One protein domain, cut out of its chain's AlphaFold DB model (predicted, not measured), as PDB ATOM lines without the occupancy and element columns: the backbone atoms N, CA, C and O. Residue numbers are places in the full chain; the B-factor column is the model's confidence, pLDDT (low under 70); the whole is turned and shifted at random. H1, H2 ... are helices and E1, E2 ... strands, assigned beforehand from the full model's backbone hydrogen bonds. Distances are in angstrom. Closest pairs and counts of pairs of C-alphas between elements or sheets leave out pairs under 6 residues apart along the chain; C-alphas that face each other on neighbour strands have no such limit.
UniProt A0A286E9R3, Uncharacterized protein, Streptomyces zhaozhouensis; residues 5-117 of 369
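This is residues 5 to 117 of the 369 residues of an uncharacterized protein of Streptomyces zhaozhouensis (UniProt A0A286E9R3). The longest helix, H2, lies in the middle with small antiparallel sheets round it: the four-stranded sheet E1 to E4 has one face packed along it, the hairpin E7 and E8 meets its first half, and H1 packs on its residues 97 to 103, while the small hairpin E5 and E6 packs on H1, chiefly through E5. H3 packs on H1 at one end of the long axis, and the long link from E1 to E2, with Trp 12, reaches to the other end. The printed part has 113 residues, with three named helices and eight named strands in the order E1 E2 E3 E4 H1 E5 E6 E7 E8 H2 H3; the class is mixed, helices and strands. It is compact, with a radius of gyration of the C-alphas of 13.7 A, and elongated, spanning 47 by 28 by 22 A.

E1, residues 5 to 7, E2, residues 19 to 22, E3, residues 25 to 28, and E4, residues 31 to 34, form a meander, each strand the antiparallel neighbour of the one before. N 21 and O 6 are 2.8 A apart, N 20 and O 27 3.0 A, and N 26 and O 33 2.8 A, within hydrogen-bond range. H1, residues 40 to 48, is not on this sheet. The hairpin of E5, residues 51 to 53, and E6, residues 59 to 61, has N 52 and O 60 at 2.7 A; the closest C-alphas of H1 and E5, Ala 46 and Trp 52, are 5.6 A apart. The hairpin of E7, residues 70 to 75, and E8, residues 81 to 86, has N 74 and O 82 at 2.8 A. H2, residues 89 to 103, is on the four-stranded sheet in two layers, a helix on one face of a sheet, at a height over the sheet of 8.8 A; it lies over E1 and runs along the strands, at 25 degrees to E1 on the local plane. With residues 97 to 103 alone H2 touches H1, at a steep tilt of 62 degrees, opposite ways; the closest C-alphas, Leu 40 and Ala 100, are 4.6 A apart. H3, residues 106 to 117, touches H1 about perpendicular, at 75 degrees, the closest C-alphas being Asp 45 and Val 110 at 6.0 A. In H1, H2 and H3 every O i to N i+4 pair is within hydrogen-bond range.

E1 begins at C-alpha 5, (-30.653, 112.871, 3.047). E7 is 16.3 A long and E8 15.2 A. H1 is 11.9 A long; H2, 20.8 A, begins at C-alpha 89, (-32.985, 113.956, -10.483). H3, 16.7 A, ends at C-alpha 117, (-58.678, 110.655, -1.311).

The farthest C-alphas, of Trp 12 and Arg 116, are 47.5 A apart. The printed part has no cut; the link from E1 to E2 is long. Mean pLDDT of the printed part is 92.4; residues 10 to 12 and 14 are under 70.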
ATOM      1  N   ARG A   5     -30.186 113.936   3.956       87.00
ATOM      2  CA  ARG A   5     -30.653 112.871   3.047       87.00
ATOM      3  C   ARG A   5     -30.158 113.037   1.618       87.00
ATOM      4  O   ARG A   5     -29.889 112.050   0.949       87.00
ATOM      5  N   TYR A   6     -29.995 114.277   1.167       91.94
ATOM      6  CA  TYR A   6     -29.382 114.614  -0.117       91.94
ATOM      7  C   TYR A   6     -28.630 115.938   0.028       91.94
ATOM      8  O   TYR A   6     -29.123 116.861   0.677       91.94
ATOM      9  N   ALA A   7     -27.452 116.061  -0.581       89.56
ATOM     10  CA  ALA A   7     -26.727 117.326  -0.664       89.56
ATOM     11  C   ALA A   7     -25.862 117.382  -1.922       89.56
ATOM     12  O   ALA A   7     -25.028 116.508  -2.162       89.56
ATOM     13  N   GLU A   8     -26.005 118.449  -2.703       88.81
ATOM     14  CA  GLU A   8     -25.129 118.673  -3.848       88.81
ATOM     15  C   GLU A   8     -23.723 119.080  -3.411       88.81
ATOM     16  O   GLU A   8     -23.536 120.048  -2.668       88.81
ATOM     17  N   LYS A   9     -22.708 118.395  -3.953       79.38
ATOM     18  CA  LYS A   9     -21.304 118.799  -3.806       79.38
ATOM     19  C   LYS A   9     -21.138 120.248  -4.278       79.38
ATOM     20  O   LYS A   9     -21.387 120.562  -5.448       79.38
ATOM     21  N   ARG A  10     -20.722 121.137  -3.369       69.31
ATOM     22  CA  ARG A  10     -20.524 122.567  -3.652       69.31
ATOM     23  C   ARG A  10     -19.535 122.708  -4.815       69.31
ATOM     24  O   ARG A  10     -18.442 122.157  -4.768       69.31
ATOM     25  N   GLY A  11     -19.969 123.363  -5.890       66.38
ATOM     26  CA  GLY A  11     -19.166 123.532  -7.104       66.38
ATOM     27  C   GLY A  11     -18.396 124.849  -7.089       66.38
ATOM     28  O   GLY A  11     -18.713 125.732  -6.298       66.38
ATOM     29  N   TRP A  12     -17.442 124.997  -8.009       65.44
ATOM     30  CA  TRP A  12     -16.664 126.232  -8.184       65.44
ATOM     31  C   TRP A  12     -17.496 127.429  -8.679       65.44
ATOM     32  O   TRP A  12     -17.083 128.567  -8.504       65.44
ATOM     33  N   ASN A  13     -18.673 127.200  -9.275       72.12
ATOM     34  CA  ASN A  13     -19.575 128.269  -9.704       72.12
ATOM     35  C   ASN A  13     -20.294 128.904  -8.487       72.12
ATOM     36  O   ASN A  13     -21.147 128.233  -7.894       72.12
ATOM     37  N   PRO A  14     -20.035 130.184  -8.139       64.06
ATOM     38  CA  PRO A  14     -20.648 130.842  -6.982       64.06
ATOM     39  C   PRO A  14     -22.136 131.176  -7.179       64.06
ATOM     40  O   PRO A  14     -22.846 131.389  -6.199       64.06
ATOM     41  N   LEU A  15     -22.625 131.196  -8.424       71.75
ATOM     42  CA  LEU A  15     -24.030 131.443  -8.769       71.75
ATOM     43  C   LEU A  15     -24.885 130.165  -8.726       71.75
ATOM     44  O   LEU A  15     -26.114 130.233  -8.826       71.75
ATOM     45  N   ALA A  16     -24.263 128.990  -8.577       75.69
ATOM     46  CA  ALA A  16     -24.993 127.745  -8.390       75.69
ATOM     47  C   ALA A  16     -25.750 127.780  -7.054       75.69
ATOM     48  O   ALA A  16     -25.164 128.022  -6.001       75.69
ATOM     49  N   ARG A  17     -27.056 127.494  -7.086       84.06
ATOM     50  CA  ARG A  17     -27.887 127.331  -5.885       84.06
ATOM     51  C   ARG A  17     -27.885 125.844  -5.504       84.06
ATOM     52  O   ARG A  17     -28.675 125.112  -6.093       84.06
ATOM     53  N   PRO A  18     -26.996 125.370  -4.608       88.62
ATOM     54  CA  PRO A  18     -26.968 123.961  -4.234       88.62
ATOM     55  C   PRO A  18     -28.280 123.569  -3.561       88.62
ATOM     56  O   PRO A  18     -28.861 124.358  -2.805       88.62
ATOM     57  N   VAL A  19     -28.710 122.339  -3.825       93.94
ATOM     58  CA  VAL A  19     -29.859 121.724  -3.168       93.94
ATOM     59  C   VAL A  19     -29.383 120.819  -2.031       93.94
ATOM     60  O   VAL A  19     -28.482 119.997  -2.211       93.94
ATOM     61  N   THR A  20     -30.002 120.965  -0.860       95.00
ATOM     62  CA  THR A  20     -29.798 120.097   0.309       95.00
ATOM     63  C   THR A  20     -31.155 119.744   0.904       95.00
ATOM     64  O   THR A  20     -31.976 120.632   1.109       95.00
ATOM     65  N   LEU A  21     -31.380 118.468   1.204       96.56
ATOM     66  CA  LEU A  21     -32.569 117.963   1.888       96.56
ATOM     67  C   LEU A  21     -32.155 117.327   3.217       96.56
ATOM     68  O   LEU A  21     -31.289 116.444   3.242       96.56
ATOM     69  N   THR A  22     -32.787 117.753   4.305       95.38
ATOM     70  CA  THR A  22     -32.653 117.156   5.645       95.38
ATOM     71  C   THR A  22     -34.013 116.630   6.119       95.38
ATOM     72  O   THR A  22     -35.010 116.764   5.411       95.38
ATOM     73  N   GLU A  23     -34.090 116.028   7.308       93.50
ATOM     74  CA  GLU A  23     -35.377 115.603   7.899       93.50
ATOM     75  C   GLU A  23     -36.323 116.785   8.231       93.50
ATOM     76  O   GLU A  23     -37.458 116.568   8.655       93.50
ATOM     77  N   HIS A  24     -35.874 118.044   8.106       93.75
ATOM     78  CA  HIS A  24     -36.626 119.220   8.568       93.75
ATOM     79  C   HIS A  24     -36.774 120.326   7.518       93.75
ATOM     80  O   HIS A  24     -37.824 120.971   7.479       93.75
ATOM     81  N   GLU A  25     -35.787 120.538   6.641       94.69
ATOM     82  CA  GLU A  25     -35.869 121.544   5.575       94.69
ATOM     83  C   GLU A  25     -35.316 121.056   4.225       94.69
ATOM     84  O   GLU A  25     -34.311 120.348   4.134       94.69
ATOM     85  N   LEU A  26     -35.964 121.511   3.149       95.06
ATOM     86  CA  LEU A  26     -35.363 121.610   1.827       95.06
ATOM     87  C   LEU A  26     -34.695 122.984   1.702       95.06
ATOM     88  O   LEU A  26     -35.320 124.022   1.925       95.06
ATOM     89  N   ARG A  27     -33.430 122.997   1.293       94.12
ATOM     90  CA  ARG A  27     -32.622 124.202   1.096       94.12
ATOM     91  C   ARG A  27     -32.259 124.342  -0.372       94.12
ATOM     92  O   ARG A  27     -31.841 123.369  -0.999       94.12
ATOM     93  N   VAL A  28     -32.377 125.556  -0.904       91.88
ATOM     94  CA  VAL A  28     -32.055 125.892  -2.299       91.88
ATOM     95  C   VAL A  28     -31.242 127.187  -2.310       91.88
ATOM     96  O   VAL A  28     -31.780 128.299  -2.327       91.88
ATOM     97  N   GLY A  29     -29.916 127.052  -2.244       88.06
ATOM     98  CA  GLY A  29     -29.017 128.176  -1.977       88.06
ATOM     99  C   GLY A  29     -29.292 128.804  -0.604       88.06
ATOM    100  O   GLY A  29     -29.162 128.137   0.418       88.06
ATOM    101  N   ALA A  30     -29.664 130.087  -0.582       86.44
ATOM    102  CA  ALA A  30     -30.002 130.810   0.648       86.44
ATOM    103  C   ALA A  30     -31.425 130.525   1.171       86.44
ATOM    104  O   ALA A  30     -31.704 130.777   2.343       86.44
ATOM    105  N   ARG A  31     -32.334 130.020   0.325       88.31
ATOM    106  CA  ARG A  31     -33.722 129.762   0.722       88.31
ATOM    107  C   ARG A  31     -33.840 128.444   1.483       88.31
ATOM    108  O   ARG A  31     -33.241 127.446   1.088       88.31
ATOM    109  N   ARG A  32     -34.684 128.451   2.513       91.31
ATOM    110  CA  ARG A  32     -35.162 127.284   3.260       91.31
ATOM    111  C   ARG A  32     -36.664 127.120   3.018       91.31
ATOM    112  O   ARG A  32     -37.364 128.121   2.866       91.31
ATOM    113  N   THR A  33     -37.129 125.879   3.010       91.25
ATOM    114  CA  THR A  33     -38.541 125.492   2.959       91.25
ATOM    115  C   THR A  33     -38.718 124.329   3.940       91.25
ATOM    116  O   THR A  33     -38.132 123.269   3.700       91.25
ATOM    117  N   PRO A  34     -39.469 124.488   5.044       92.62
ATOM    118  CA  PRO A  34     -39.790 123.395   5.954       92.62
ATOM    119  C   PRO A  34     -40.380 122.194   5.213       92.62
ATOM    120  O   PRO A  34     -41.208 122.349   4.316       92.62
ATOM    121  N   VAL A  35     -39.998 120.986   5.620       92.31
ATOM    122  CA  VAL A  35     -40.493 119.726   5.036       92.31
ATOM    123  C   VAL A  35     -42.025 119.616   5.146       92.31
ATOM    124  O   VAL A  35     -42.659 119.080   4.244       92.31
ATOM    125  N   GLY A  36     -42.639 120.231   6.166       89.50
ATOM    126  CA  GLY A  36     -44.098 120.345   6.311       89.50
ATOM    127  C   GLY A  36     -44.810 121.271   5.308       89.50
ATOM    128  O   GLY A  36     -46.017 121.135   5.140       89.50
ATOM    129  N   GLU A  37     -44.106 122.164   4.599       91.12
ATOM    130  CA  GLU A  37     -44.692 122.934   3.482       91.12
ATOM    131  C   GLU A  37     -44.773 122.119   2.176       91.12
ATOM    132  O   GLU A  37     -45.314 122.593   1.172       91.12
ATOM    133  N   LEU A  38     -44.205 120.910   2.145       93.50
ATOM    134  CA  LEU A  38     -44.198 120.034   0.975       93.50
ATOM    135  C   LEU A  38     -45.437 119.127   0.967       93.50
ATOM    136  O   LEU A  38     -45.961 118.748   2.012       93.50
ATOM    137  N   GLY A  39     -45.892 118.726  -0.220       94.06
ATOM    138  CA  GLY A  39     -47.032 117.823  -0.416       94.06
ATOM    139  C   GLY A  39     -46.713 116.359  -0.085       94.06
ATOM    140  O   GLY A  39     -46.999 115.479  -0.893       94.06
ATOM    141  N   LEU A  40     -46.079 116.093   1.065       95.88
ATOM    142  CA  LEU A  40     -45.422 114.818   1.385       95.88
ATOM    143  C   LEU A  40     -46.330 113.600   1.204       95.88
ATOM    144  O   LEU A  40     -45.909 112.626   0.600       95.88
ATOM    145  N   VAL A  41     -47.580 113.648   1.669       96.94
ATOM    146  CA  VAL A  41     -48.497 112.498   1.558       96.94
ATOM    147  C   VAL A  41     -48.778 112.143   0.089       96.94
ATOM    148  O   VAL A  41     -48.841 110.966  -0.255       96.94
ATOM    149  N   ALA A  42     -48.863 113.143  -0.794       97.25
ATOM    150  CA  ALA A  42     -49.057 112.945  -2.231       97.25
ATOM    151  C   ALA A  42     -47.768 112.506  -2.951       97.25
ATOM    152  O   ALA A  42     -47.815 111.660  -3.840       97.25
ATOM    153  N   VAL A  43     -46.609 113.042  -2.545       97.50
ATOM    154  CA  VAL A  43     -45.292 112.615  -3.054       97.50
ATOM    155  C   VAL A  43     -44.991 111.168  -2.646       97.50
ATOM    156  O   VAL A  43     -44.496 110.397  -3.462       97.50
ATOM    157  N   ALA A  44     -45.328 110.781  -1.413       98.25
ATOM    158  CA  ALA A  44     -45.159 109.425  -0.903       98.25
ATOM    159  C   ALA A  44     -46.063 108.415  -1.624       98.25
ATOM    160  O   ALA A  44     -45.602 107.325  -1.950       98.25
ATOM    161  N   ASP A  45     -47.324 108.771  -1.889       98.38
ATOM    162  CA  ASP A  45     -48.249 107.938  -2.666       98.38
ATOM    163  C   ASP A  45     -47.726 107.696  -4.091       98.38
ATOM    164  O   ASP A  45     -47.554 106.547  -4.496       98.38
ATOM    165  N   ALA A  46     -47.379 108.767  -4.810       97.56
ATOM    166  CA  ALA A  46     -46.792 108.678  -6.145       97.56
ATOM    167  C   ALA A  46     -45.515 107.816  -6.154       97.56
ATOM    168  O   ALA A  46     -45.399 106.877  -6.946       97.56
ATOM    169  N   TRP A  47     -44.592 108.072  -5.223       97.94
ATOM    170  CA  TRP A  47     -43.326 107.344  -5.129       97.94
ATOM    171  C   TRP A  47     -43.530 105.848  -4.836       97.94
ATOM    172  O   TRP A  47     -42.919 105.010  -5.498       97.94
ATOM    173  N   LEU A  48     -44.448 105.493  -3.926       97.88
ATOM    174  CA  LEU A  48     -44.812 104.095  -3.645       97.88
ATOM    175  C   LEU A  48     -45.530 103.408  -4.822       97.88
ATOM    176  O   LEU A  48     -45.465 102.184  -4.933       97.88
ATOM    177  N   ARG A  49     -46.175 104.171  -5.716       97.31
ATOM    178  CA  ARG A  49     -46.727 103.690  -6.997       97.31
ATOM    179  C   ARG A  49     -45.691 103.625  -8.132       97.31
ATOM    180  O   ARG A  49     -46.047 103.271  -9.252       97.31
ATOM    181  N   GLY A  50     -44.420 103.942  -7.874       97.75
ATOM    182  CA  GLY A  50     -43.352 103.898  -8.878       97.75
ATOM    183  C   GLY A  50     -43.318 105.100  -9.831       97.75
ATOM    184  O   GLY A  50     -42.673 105.032 -10.880       97.75
ATOM    185  N   VAL A  51     -43.985 106.205  -9.484       97.00
ATOM    186  CA  VAL A  51     -44.080 107.433 -10.294       97.00
ATOM    187  C   VAL A  51     -43.641 108.678  -9.511       97.00
ATOM    188  O   VAL A  51     -43.488 108.658  -8.292       97.00
ATOM    189  N   TRP A  52     -43.422 109.786 -10.215       96.62
ATOM    190  CA  TRP A  52     -43.205 111.104  -9.631       96.62
ATOM    191  C   TRP A  52     -44.321 112.076 -10.005       96.62
ATOM    192  O   TRP A  52     -44.666 112.232 -11.181       96.62
ATOM    193  N   LEU A  53     -44.828 112.766  -8.986       94.94
ATOM    194  CA  LEU A  53     -45.926 113.719  -9.067       94.94
ATOM    195  C   LEU A  53     -45.466 115.094  -9.584       94.94
ATOM    196  O   LEU A  53     -44.564 115.726  -9.034       94.94
ATOM    197  N   GLY A  54     -46.133 115.567 -10.630       92.12
ATOM    198  CA  GLY A  54     -45.988 116.882 -11.243       92.12
ATOM    199  C   GLY A  54     -47.135 117.842 -10.922       92.12
ATOM    200  O   GLY A  54     -48.032 117.564 -10.124       92.12
ATOM    201  N   GLY A  55     -47.116 119.004 -11.579       88.31
ATOM    202  CA  GLY A  55     -48.202 119.983 -11.494       88.31
ATOM    203  C   GLY A  55     -49.525 119.442 -12.036       88.31
ATOM    204  O   GLY A  55     -49.538 118.661 -12.991       88.31
ATOM    205  N   GLY A  56     -50.642 119.839 -11.422       87.12
ATOM    206  CA  GLY A  56     -51.985 119.460 -11.872       87.12
ATOM    207  C   GLY A  56     -52.322 117.972 -11.746       87.12
ATOM    208  O   GLY A  56     -53.307 117.533 -12.333       87.12
ATOM    209  N   GLY A  57     -51.510 117.192 -11.024       90.00
ATOM    210  CA  GLY A  57     -51.652 115.737 -10.941       90.00
ATOM    211  C   GLY A  57     -51.061 114.969 -12.124       90.00
ATOM    212  O   GLY A  57     -51.365 113.793 -12.279       90.00
ATOM    213  N   SER A  58     -50.236 115.609 -12.960       90.81
ATOM    214  CA  SER A  58     -49.455 114.907 -13.989       90.81
ATOM    215  C   SER A  58     -48.415 113.975 -13.351       90.81
ATOM    216  O   SER A  58     -47.852 114.304 -12.310       90.81
ATOM    217  N   GLU A  59     -48.122 112.824 -13.958       93.12
ATOM    218  CA  GLU A  59     -47.189 111.829 -13.399       93.12
ATOM    219  C   GLU A  59     -46.155 111.376 -14.447       93.12
ATOM    220  O   GLU A  59     -46.452 111.321 -15.642       93.12
ATOM    221  N   ARG A  60     -44.926 111.050 -14.018       93.19
ATOM    222  CA  ARG A  60     -43.891 110.390 -14.848       93.19
ATOM    223  C   ARG A  60     -43.315 109.173 -14.095       93.19
ATOM    224  O   ARG A  60     -43.078 109.306 -12.898       93.19
ATOM    225  N   PRO A  61     -43.041 108.016 -14.729       95.88
ATOM    226  CA  PRO A  61     -42.417 106.868 -14.055       95.88
ATOM    227  C   PRO A  61     -41.044 107.190 -13.448       95.88
ATOM    228  O   PRO A  61     -40.217 107.818 -14.110       95.88
ATOM    229  N   LEU A  62     -40.756 106.699 -12.234       96.19
ATOM    230  CA  LEU A  62     -39.457 106.901 -11.565       96.19
ATOM    231  C   LEU A  62     -38.294 106.324 -12.384       96.19
ATOM    232  O   LEU A  62     -37.240 106.943 -12.479       96.19
ATOM    233  N   ALA A  63     -38.510 105.175 -13.034       94.38
ATOM    234  CA  ALA A  63     -37.529 104.542 -13.918       94.38
ATOM    235  C   ALA A  63     -37.175 105.388 -15.162       94.38
ATOM    236  O   ALA A  63     -36.158 105.137 -15.799       94.38
ATOM    237  N   GLY A  64     -37.994 106.393 -15.500       90.62
ATOM    238  CA  GLY A  64     -37.730 107.356 -16.573       90.62
ATOM    239  C   GLY A  64     -37.040 108.646 -16.112       90.62
ATOM    240  O   GLY A  64     -36.862 109.552 -16.926       90.62
ATOM    241  N   LEU A  65     -36.678 108.779 -14.828       93.38
ATOM    242  CA  LEU A  65     -36.004 109.975 -14.318       93.38
ATOM    243  C   LEU A  65     -34.492 109.953 -14.628       93.38
ATOM    244  O   LEU A  65     -33.825 108.933 -14.423       93.38
ATOM    245  N   PRO A  66     -33.911 111.079 -15.088       91.69
ATOM    246  CA  PRO A  66     -32.506 111.117 -15.466       91.69
ATOM    247  C   PRO A  66     -31.599 110.983 -14.238       91.69
ATOM    248  O   PRO A  66     -31.740 111.694 -13.244       91.69
ATOM    249  N   HIS A  67     -30.616 110.091 -14.339       90.88
ATOM    250  CA  HIS A  67     -29.564 109.896 -13.337       90.88
ATOM    251  C   HIS A  67     -28.469 110.960 -13.531       90.88
ATOM    252  O   HIS A  67     -27.340 110.675 -13.927       90.88
ATOM    253  N   GLY A  68     -28.861 112.226 -13.378       92.25
ATOM    254  CA  GLY A  68     -28.055 113.390 -13.727       92.25
ATOM    255  C   GLY A  68     -28.849 114.702 -13.679       92.25
ATOM    256  O   GLY A  68     -29.968 114.726 -13.151       92.25
ATOM    257  N   PRO A  69     -28.283 115.811 -14.196       91.50
ATOM    258  CA  PRO A  69     -28.867 117.137 -14.027       91.50
ATOM    259  C   PRO A  69     -30.187 117.323 -14.775       91.50
ATOM    260  O   PRO A  69     -30.305 116.967 -15.946       91.50
ATOM    261  N   GLY A  70     -31.163 117.958 -14.129       91.81
ATOM    262  CA  GLY A  70     -32.473 118.193 -14.731       91.81
ATOM    263  C   GLY A  70     -33.415 119.027 -13.867       91.81
ATOM    264  O   GLY A  70     -32.994 119.747 -12.955       91.81
ATOM    265  N   ARG A  71     -34.709 118.946 -14.187       92.25
ATOM    266  CA  ARG A  71     -35.802 119.561 -13.427       92.25
ATOM    267  C   ARG A  71     -36.685 118.474 -12.826       92.25
ATOM    268  O   ARG A  71     -37.055 117.536 -13.525       92.25
ATOM    269  N   LEU A  72     -37.061 118.650 -11.565       93.88
ATOM    270  CA  LEU A  72     -38.038 117.816 -10.877       93.88
ATOM    271  C   LEU A  72     -39.131 118.709 -10.274       93.88
ATOM    272  O   LEU A  72     -38.801 119.636  -9.529       93.88
ATOM    273  N   PRO A  73     -40.419 118.479 -10.565       94.44
ATOM    274  CA  PRO A  73     -41.499 119.215  -9.926       94.44
ATOM    275  C   PRO A  73     -41.554 118.916  -8.430       94.44
ATOM    276  O   PRO A  73     -41.597 117.761  -8.012       94.44
ATOM    277  N   LEU A  74     -41.576 119.967  -7.622       94.69
ATOM    278  CA  LEU A  74     -41.743 119.895  -6.180       94.69
ATOM    279  C   LEU A  74     -43.143 120.392  -5.826       94.69
ATOM    280  O   LEU A  74     -43.421 121.586  -5.960       94.69
ATOM    281  N   VAL A  75     -44.010 119.484  -5.377       94.50
ATOM    282  CA  VAL A  75     -45.368 119.817  -4.926       94.50
ATOM    283  C   VAL A  75     -45.347 120.302  -3.475       94.50
ATOM    284  O   VAL A  75     -44.712 119.698  -2.609       94.50
ATOM    285  N   ARG A  76     -46.053 121.403  -3.210       93.69
ATOM    286  CA  ARG A  76     -46.270 122.024  -1.894       93.69
ATOM    287  C   ARG A  76     -47.609 121.589  -1.293       93.69
ATOM    288  O   ARG A  76     -48.506 121.157  -2.014       93.69
ATOM    289  N   ALA A  77     -47.782 121.764   0.016       91.94
ATOM    290  CA  ALA A  77     -49.039 121.487   0.725       91.94
ATOM    291  C   ALA A  77     -50.241 122.311   0.194       91.94
ATOM    292  O   ALA A  77     -51.393 121.916   0.347       91.94
ATOM    293  N   SER A  78     -49.964 123.424  -0.491       90.25
ATOM    294  CA  SER A  78     -50.899 124.288  -1.230       90.25
ATOM    295  C   SER A  78     -51.374 123.735  -2.586       90.25
ATOM    296  O   SER A  78     -52.154 124.398  -3.276       90.25
ATOM    297  N   GLY A  79     -50.876 122.568  -3.010       91.81
ATOM    298  CA  GLY A  79     -51.065 122.008  -4.353       91.81
ATOM    299  C   GLY A  79     -50.241 122.693  -5.452       91.81
ATOM    300  O   GLY A  79     -50.253 122.250  -6.599       91.81
ATOM    301  N   THR A  80     -49.497 123.752  -5.122       91.31
ATOM    302  CA  THR A  80     -48.547 124.389  -6.042       91.31
ATOM    303  C   THR A  80     -47.427 123.413  -6.390       91.31
ATOM    304  O   THR A  80     -46.863 122.798  -5.489       91.31
ATOM    305  N   ALA A  81     -47.032 123.326  -7.662       93.00
ATOM    306  CA  ALA A  81     -45.839 122.586  -8.079       93.00
ATOM    307  C   ALA A  81     -44.822 123.517  -8.744       93.00
ATOM    308  O   ALA A  81     -45.179 124.269  -9.652       93.00
ATOM    309  N   LEU A  82     -43.551 123.457  -8.335       91.19
ATOM    310  CA  LEU A  82     -42.474 124.252  -8.940       91.19
ATOM    311  C   LEU A  82     -41.301 123.377  -9.402       91.19
ATOM    312  O   LEU A  82     -40.884 122.494  -8.657       91.19
ATOM    313  N   PRO A  83     -40.723 123.624 -10.594       91.88
ATOM    314  CA  PRO A  83     -39.590 122.854 -11.098       91.88
ATOM    315  C   PRO A  83     -38.300 123.195 -10.334       91.88
ATOM    316  O   PRO A  83     -37.642 124.207 -10.600       91.88
ATOM    317  N   LEU A  84     -37.910 122.322  -9.408       93.19
ATOM    318  CA  LEU A  84     -36.614 122.362  -8.742       93.19
ATOM    319  C   LEU A  84     -35.529 121.893  -9.721       93.19
ATOM    320  O   LEU A  84     -35.665 120.848 -10.352       93.19
ATOM    321  N   ARG A  85     -34.438 122.656  -9.852       92.69
ATOM    322  CA  ARG A  85     -33.244 122.206 -10.586       92.69
ATOM    323  C   ARG A  85     -32.336 121.437  -9.634       92.69
ATOM    324  O   ARG A  85     -31.963 121.991  -8.603       92.69
ATOM    325  N   VAL A  86     -31.965 120.215 -10.003       93.62
ATOM    326  CA  VAL A  86     -31.026 119.362  -9.255       93.62
ATOM    327  C   VAL A  86     -29.995 118.747 -10.198       93.62
ATOM    328  O   VAL A  86     -30.232 118.644 -11.403       93.62
ATOM    329  N   ARG A  87     -28.841 118.352  -9.657       92.19
ATOM    330  CA  ARG A  87     -27.751 117.677 -10.387       92.19
ATOM    331  C   ARG A  87     -27.924 116.169 -10.536       92.19
ATOM    332  O   ARG A  87     -27.228 115.582 -11.355       92.19
ATOM    333  N   ASP A  88     -28.808 115.573  -9.751       93.69
ATOM    334  CA  ASP A  88     -29.212 114.175  -9.855       93.69
ATOM    335  C   ASP A  88     -30.711 114.091  -9.550       93.69
ATOM    336  O   ASP A  88     -31.137 114.179  -8.394       93.69
ATOM    337  N   VAL A  89     -31.524 114.008 -10.608       95.19
ATOM    338  CA  VAL A  89     -32.985 113.956 -10.483       95.19
ATOM    339  C   VAL A  89     -33.437 112.645  -9.847       95.19
ATOM    340  O   VAL A  89     -34.290 112.677  -8.960       95.19
ATOM    341  N   ALA A  90     -32.855 111.513 -10.249       96.19
ATOM    342  CA  ALA A  90     -33.192 110.202  -9.697       96.19
ATOM    343  C   ALA A  90     -32.825 110.096  -8.204       96.19
ATOM    344  O   ALA A  90     -33.674 109.729  -7.388       96.19
ATOM    345  N   GLY A  91     -31.603 110.490  -7.823       96.69
ATOM    346  CA  GLY A  91     -31.147 110.457  -6.430       96.69
ATOM    347  C   GLY A  91     -31.917 111.408  -5.509       96.69
ATOM    348  O   GLY A  91     -32.267 111.028  -4.390       96.69
ATOM    349  N   PHE A  92     -32.257 112.619  -5.972       97.19
ATOM    350  CA  PHE A  92     -33.113 113.523  -5.193       97.19
ATOM    351  C   PHE A  92     -34.548 112.984  -5.060       97.19
ATOM    352  O   PHE A  92     -35.118 113.040  -3.968       97.19
ATOM    353  N   ALA A  93     -35.129 112.441  -6.137       97.50
ATOM    354  CA  ALA A  93     -36.472 111.859  -6.114       97.50
ATOM    355  C   ALA A  93     -36.563 110.672  -5.140       97.50
ATOM    356  O   ALA A  93     -37.516 110.591  -4.367       97.50
ATOM    357  N   ALA A  94     -35.554 109.795  -5.111       97.31
ATOM    358  CA  ALA A  94     -35.467 108.714  -4.131       97.31
ATOM    359  C   ALA A  94     -35.384 109.253  -2.690       97.31
ATOM    360  O   ALA A  94     -36.217 108.903  -1.852       97.31
ATOM    361  N   ALA A  95     -34.446 110.169  -2.415       97.88
ATOM    362  CA  ALA A  95     -34.239 110.723  -1.075       97.88
ATOM    363  C   ALA A  95     -35.475 111.465  -0.522       97.88
ATOM    364  O   ALA A  95     -35.780 111.353   0.669       97.88
ATOM    365  N   LEU A  96     -36.198 112.206  -1.374       97.88
ATOM    366  CA  LEU A  96     -37.435 112.890  -0.989       97.88
ATOM    367  C   LEU A  96     -38.633 111.932  -0.904       97.88
ATOM    368  O   LEU A  96     -39.454 112.094  -0.005       97.88
ATOM    369  N   GLY A  97     -38.723 110.924  -1.775       97.81
ATOM    370  CA  GLY A  97     -39.767 109.896  -1.726       97.81
ATOM    371  C   GLY A  97     -39.728 109.078  -0.432       97.81
ATOM    372  O   GLY A  97     -40.739 108.970   0.265       97.81
ATOM    373  N   GLU A  98     -38.543 108.604  -0.037       97.62
ATOM    374  CA  GLU A  98     -38.353 107.928   1.251       97.62
ATOM    375  C   GLU A  98     -38.681 108.833   2.450       97.62
ATOM    376  O   GLU A  98     -39.303 108.388   3.418       97.62
ATOM    377  N   LEU A  99     -38.239 110.098   2.414       97.62
ATOM    378  CA  LEU A  99     -38.512 111.073   3.473       97.62
ATOM    379  C   LEU A  99     -40.016 111.316   3.612       97.62
ATOM    380  O   LEU A  99     -40.557 111.232   4.714       97.62
ATOM    381  N   ALA A 100     -40.695 111.552   2.492       97.62
ATOM    382  CA  ALA A 100     -42.133 111.734   2.437       97.62
ATOM    383  C   ALA A 100     -42.875 110.504   2.986       97.62
ATOM    384  O   ALA A 100     -43.775 110.655   3.812       97.62
ATOM    385  N   ALA A 101     -42.450 109.290   2.614       97.31
ATOM    386  CA  ALA A 101     -43.030 108.051   3.123       97.31
ATOM    387  C   ALA A 101     -42.839 107.886   4.642       97.31
ATOM    388  O   ALA A 101     -43.773 107.457   5.319       97.31
ATOM    389  N   ARG A 102     -41.680 108.269   5.206       95.94
ATOM    390  CA  ARG A 102     -41.468 108.290   6.670       95.94
ATOM    391  C   ARG A 102     -42.377 109.308   7.362       95.94
ATOM    392  O   ARG A 102     -43.100 108.938   8.284       95.94
ATOM    393  N   HIS A 103     -42.381 110.560   6.902       96.00
ATOM    394  CA  HIS A 103     -43.180 111.639   7.501       96.00
ATOM    395  C   HIS A 103     -44.692 111.399   7.407       96.00
ATOM    396  O   HIS A 103     -45.431 111.826   8.290       96.00
ATOM    397  N   ALA A 104     -45.158 110.689   6.378       95.31
ATOM    398  CA  ALA A 104     -46.558 110.300   6.234       95.31
ATOM    399  C   ALA A 104     -46.992 109.141   7.161       95.31
ATOM    400  O   ALA A 104     -48.156 108.756   7.118       95.31
ATOM    401  N   GLY A 105     -46.094 108.571   7.980       96.12
ATOM    402  CA  GLY A 105     -46.390 107.426   8.855       96.12
ATOM    403  C   GLY A 105     -46.178 106.052   8.203       96.12
ATOM    404  O   GLY A 105     -46.721 105.048   8.668       96.12
ATOM    405  N   GLY A 106     -45.400 105.985   7.120       96.44
ATOM    406  CA  GLY A 106     -45.107 104.759   6.379       96.44
ATOM    407  C   GLY A 106     -46.205 104.343   5.392       96.44
ATOM    408  O   GLY A 106     -47.310 104.884   5.364       96.44
ATOM    409  N   ALA A 107     -45.912 103.325   4.576       96.88
ATOM    410  CA  ALA A 107     -46.783 102.882   3.480       96.88
ATOM    411  C   ALA A 107     -48.200 102.441   3.917       96.88
ATOM    412  O   ALA A 107     -49.130 102.461   3.113       96.88
ATOM    413  N   GLY A 108     -48.394 102.053   5.183       97.44
ATOM    414  CA  GLY A 108     -49.728 101.796   5.741       97.44
ATOM    415  C   GLY A 108     -50.589 103.061   5.797       97.44
ATOM    416  O   GLY A 108     -51.695 103.070   5.261       97.44
ATOM    417  N   ALA A 109     -50.051 104.135   6.375       97.69
ATOM    418  CA  ALA A 109     -50.732 105.419   6.503       97.69
ATOM    419  C   ALA A 109     -50.904 106.135   5.150       97.69
ATOM    420  O   ALA A 109     -51.958 106.717   4.901       97.69
ATOM    421  N   VAL A 110     -49.931 106.013   4.236       98.19
ATOM    422  CA  VAL A 110     -50.060 106.539   2.861       98.19
ATOM    423  C   VAL A 110     -51.219 105.866   2.116       98.19
ATOM    424  O   VAL A 110     -52.049 106.562   1.537       98.19
ATOM    425  N   ARG A 111     -51.349 104.531   2.186       97.56
ATOM    426  CA  ARG A 111     -52.483 103.815   1.566       97.56
ATOM    427  C   ARG A 111     -53.828 104.176   2.195       97.56
ATOM    428  O   ARG A 111     -54.821 104.261   1.482       97.56
ATOM    429  N   GLU A 112     -53.878 104.417   3.503       97.88
ATOM    430  CA  GLU A 112     -55.090 104.925   4.161       97.88
ATOM    431  C   GLU A 112     -55.466 106.330   3.659       97.88
ATOM    432  O   GLU A 112     -56.626 106.575   3.327       97.88
ATOM    433  N   ALA A 113     -54.489 107.228   3.509       97.31
ATOM    434  CA  ALA A 113     -54.720 108.542   2.915       97.31
ATOM    435  C   ALA A 113     -55.184 108.443   1.448       97.31
ATOM    436  O   ALA A 113     -56.103 109.161   1.056       97.31
ATOM    437  N   ALA A 114     -54.615 107.527   0.656       97.25
ATOM    438  CA  ALA A 114     -55.018 107.284  -0.730       97.25
ATOM    439  C   ALA A 114     -56.470 106.782  -0.839       97.25
ATOM    440  O   ALA A 114     -57.256 107.373  -1.578       97.25
ATOM    441  N   ARG A 115     -56.873 105.785  -0.031       97.81
ATOM    442  CA  ARG A 115     -58.278 105.317   0.037       97.81
ATOM    443  C   ARG A 115     -59.246 106.433   0.432       97.81
ATOM    444  O   ARG A 115     -60.360 106.500  -0.079       97.81
ATOM    445  N   ARG A 116     -58.830 107.330   1.332       96.19
ATOM    446  CA  ARG A 116     -59.636 108.498   1.712       96.19
ATOM    447  C   ARG A 116     -59.766 109.501   0.570       96.19
ATOM    448  O   ARG A 116     -60.864 109.976   0.315       96.19
ATOM    449  N   ALA A 117     -58.676 109.786  -0.138       96.88
ATOM    450  CA  ALA A 117     -58.678 110.655  -1.311       96.88
ATOM    451  C   ALA A 117     -59.572 110.115  -2.444       96.88
ATOM    452  O   ALA A 117     -60.293 110.887  -3.077       96.88
TER     453      ALA A 117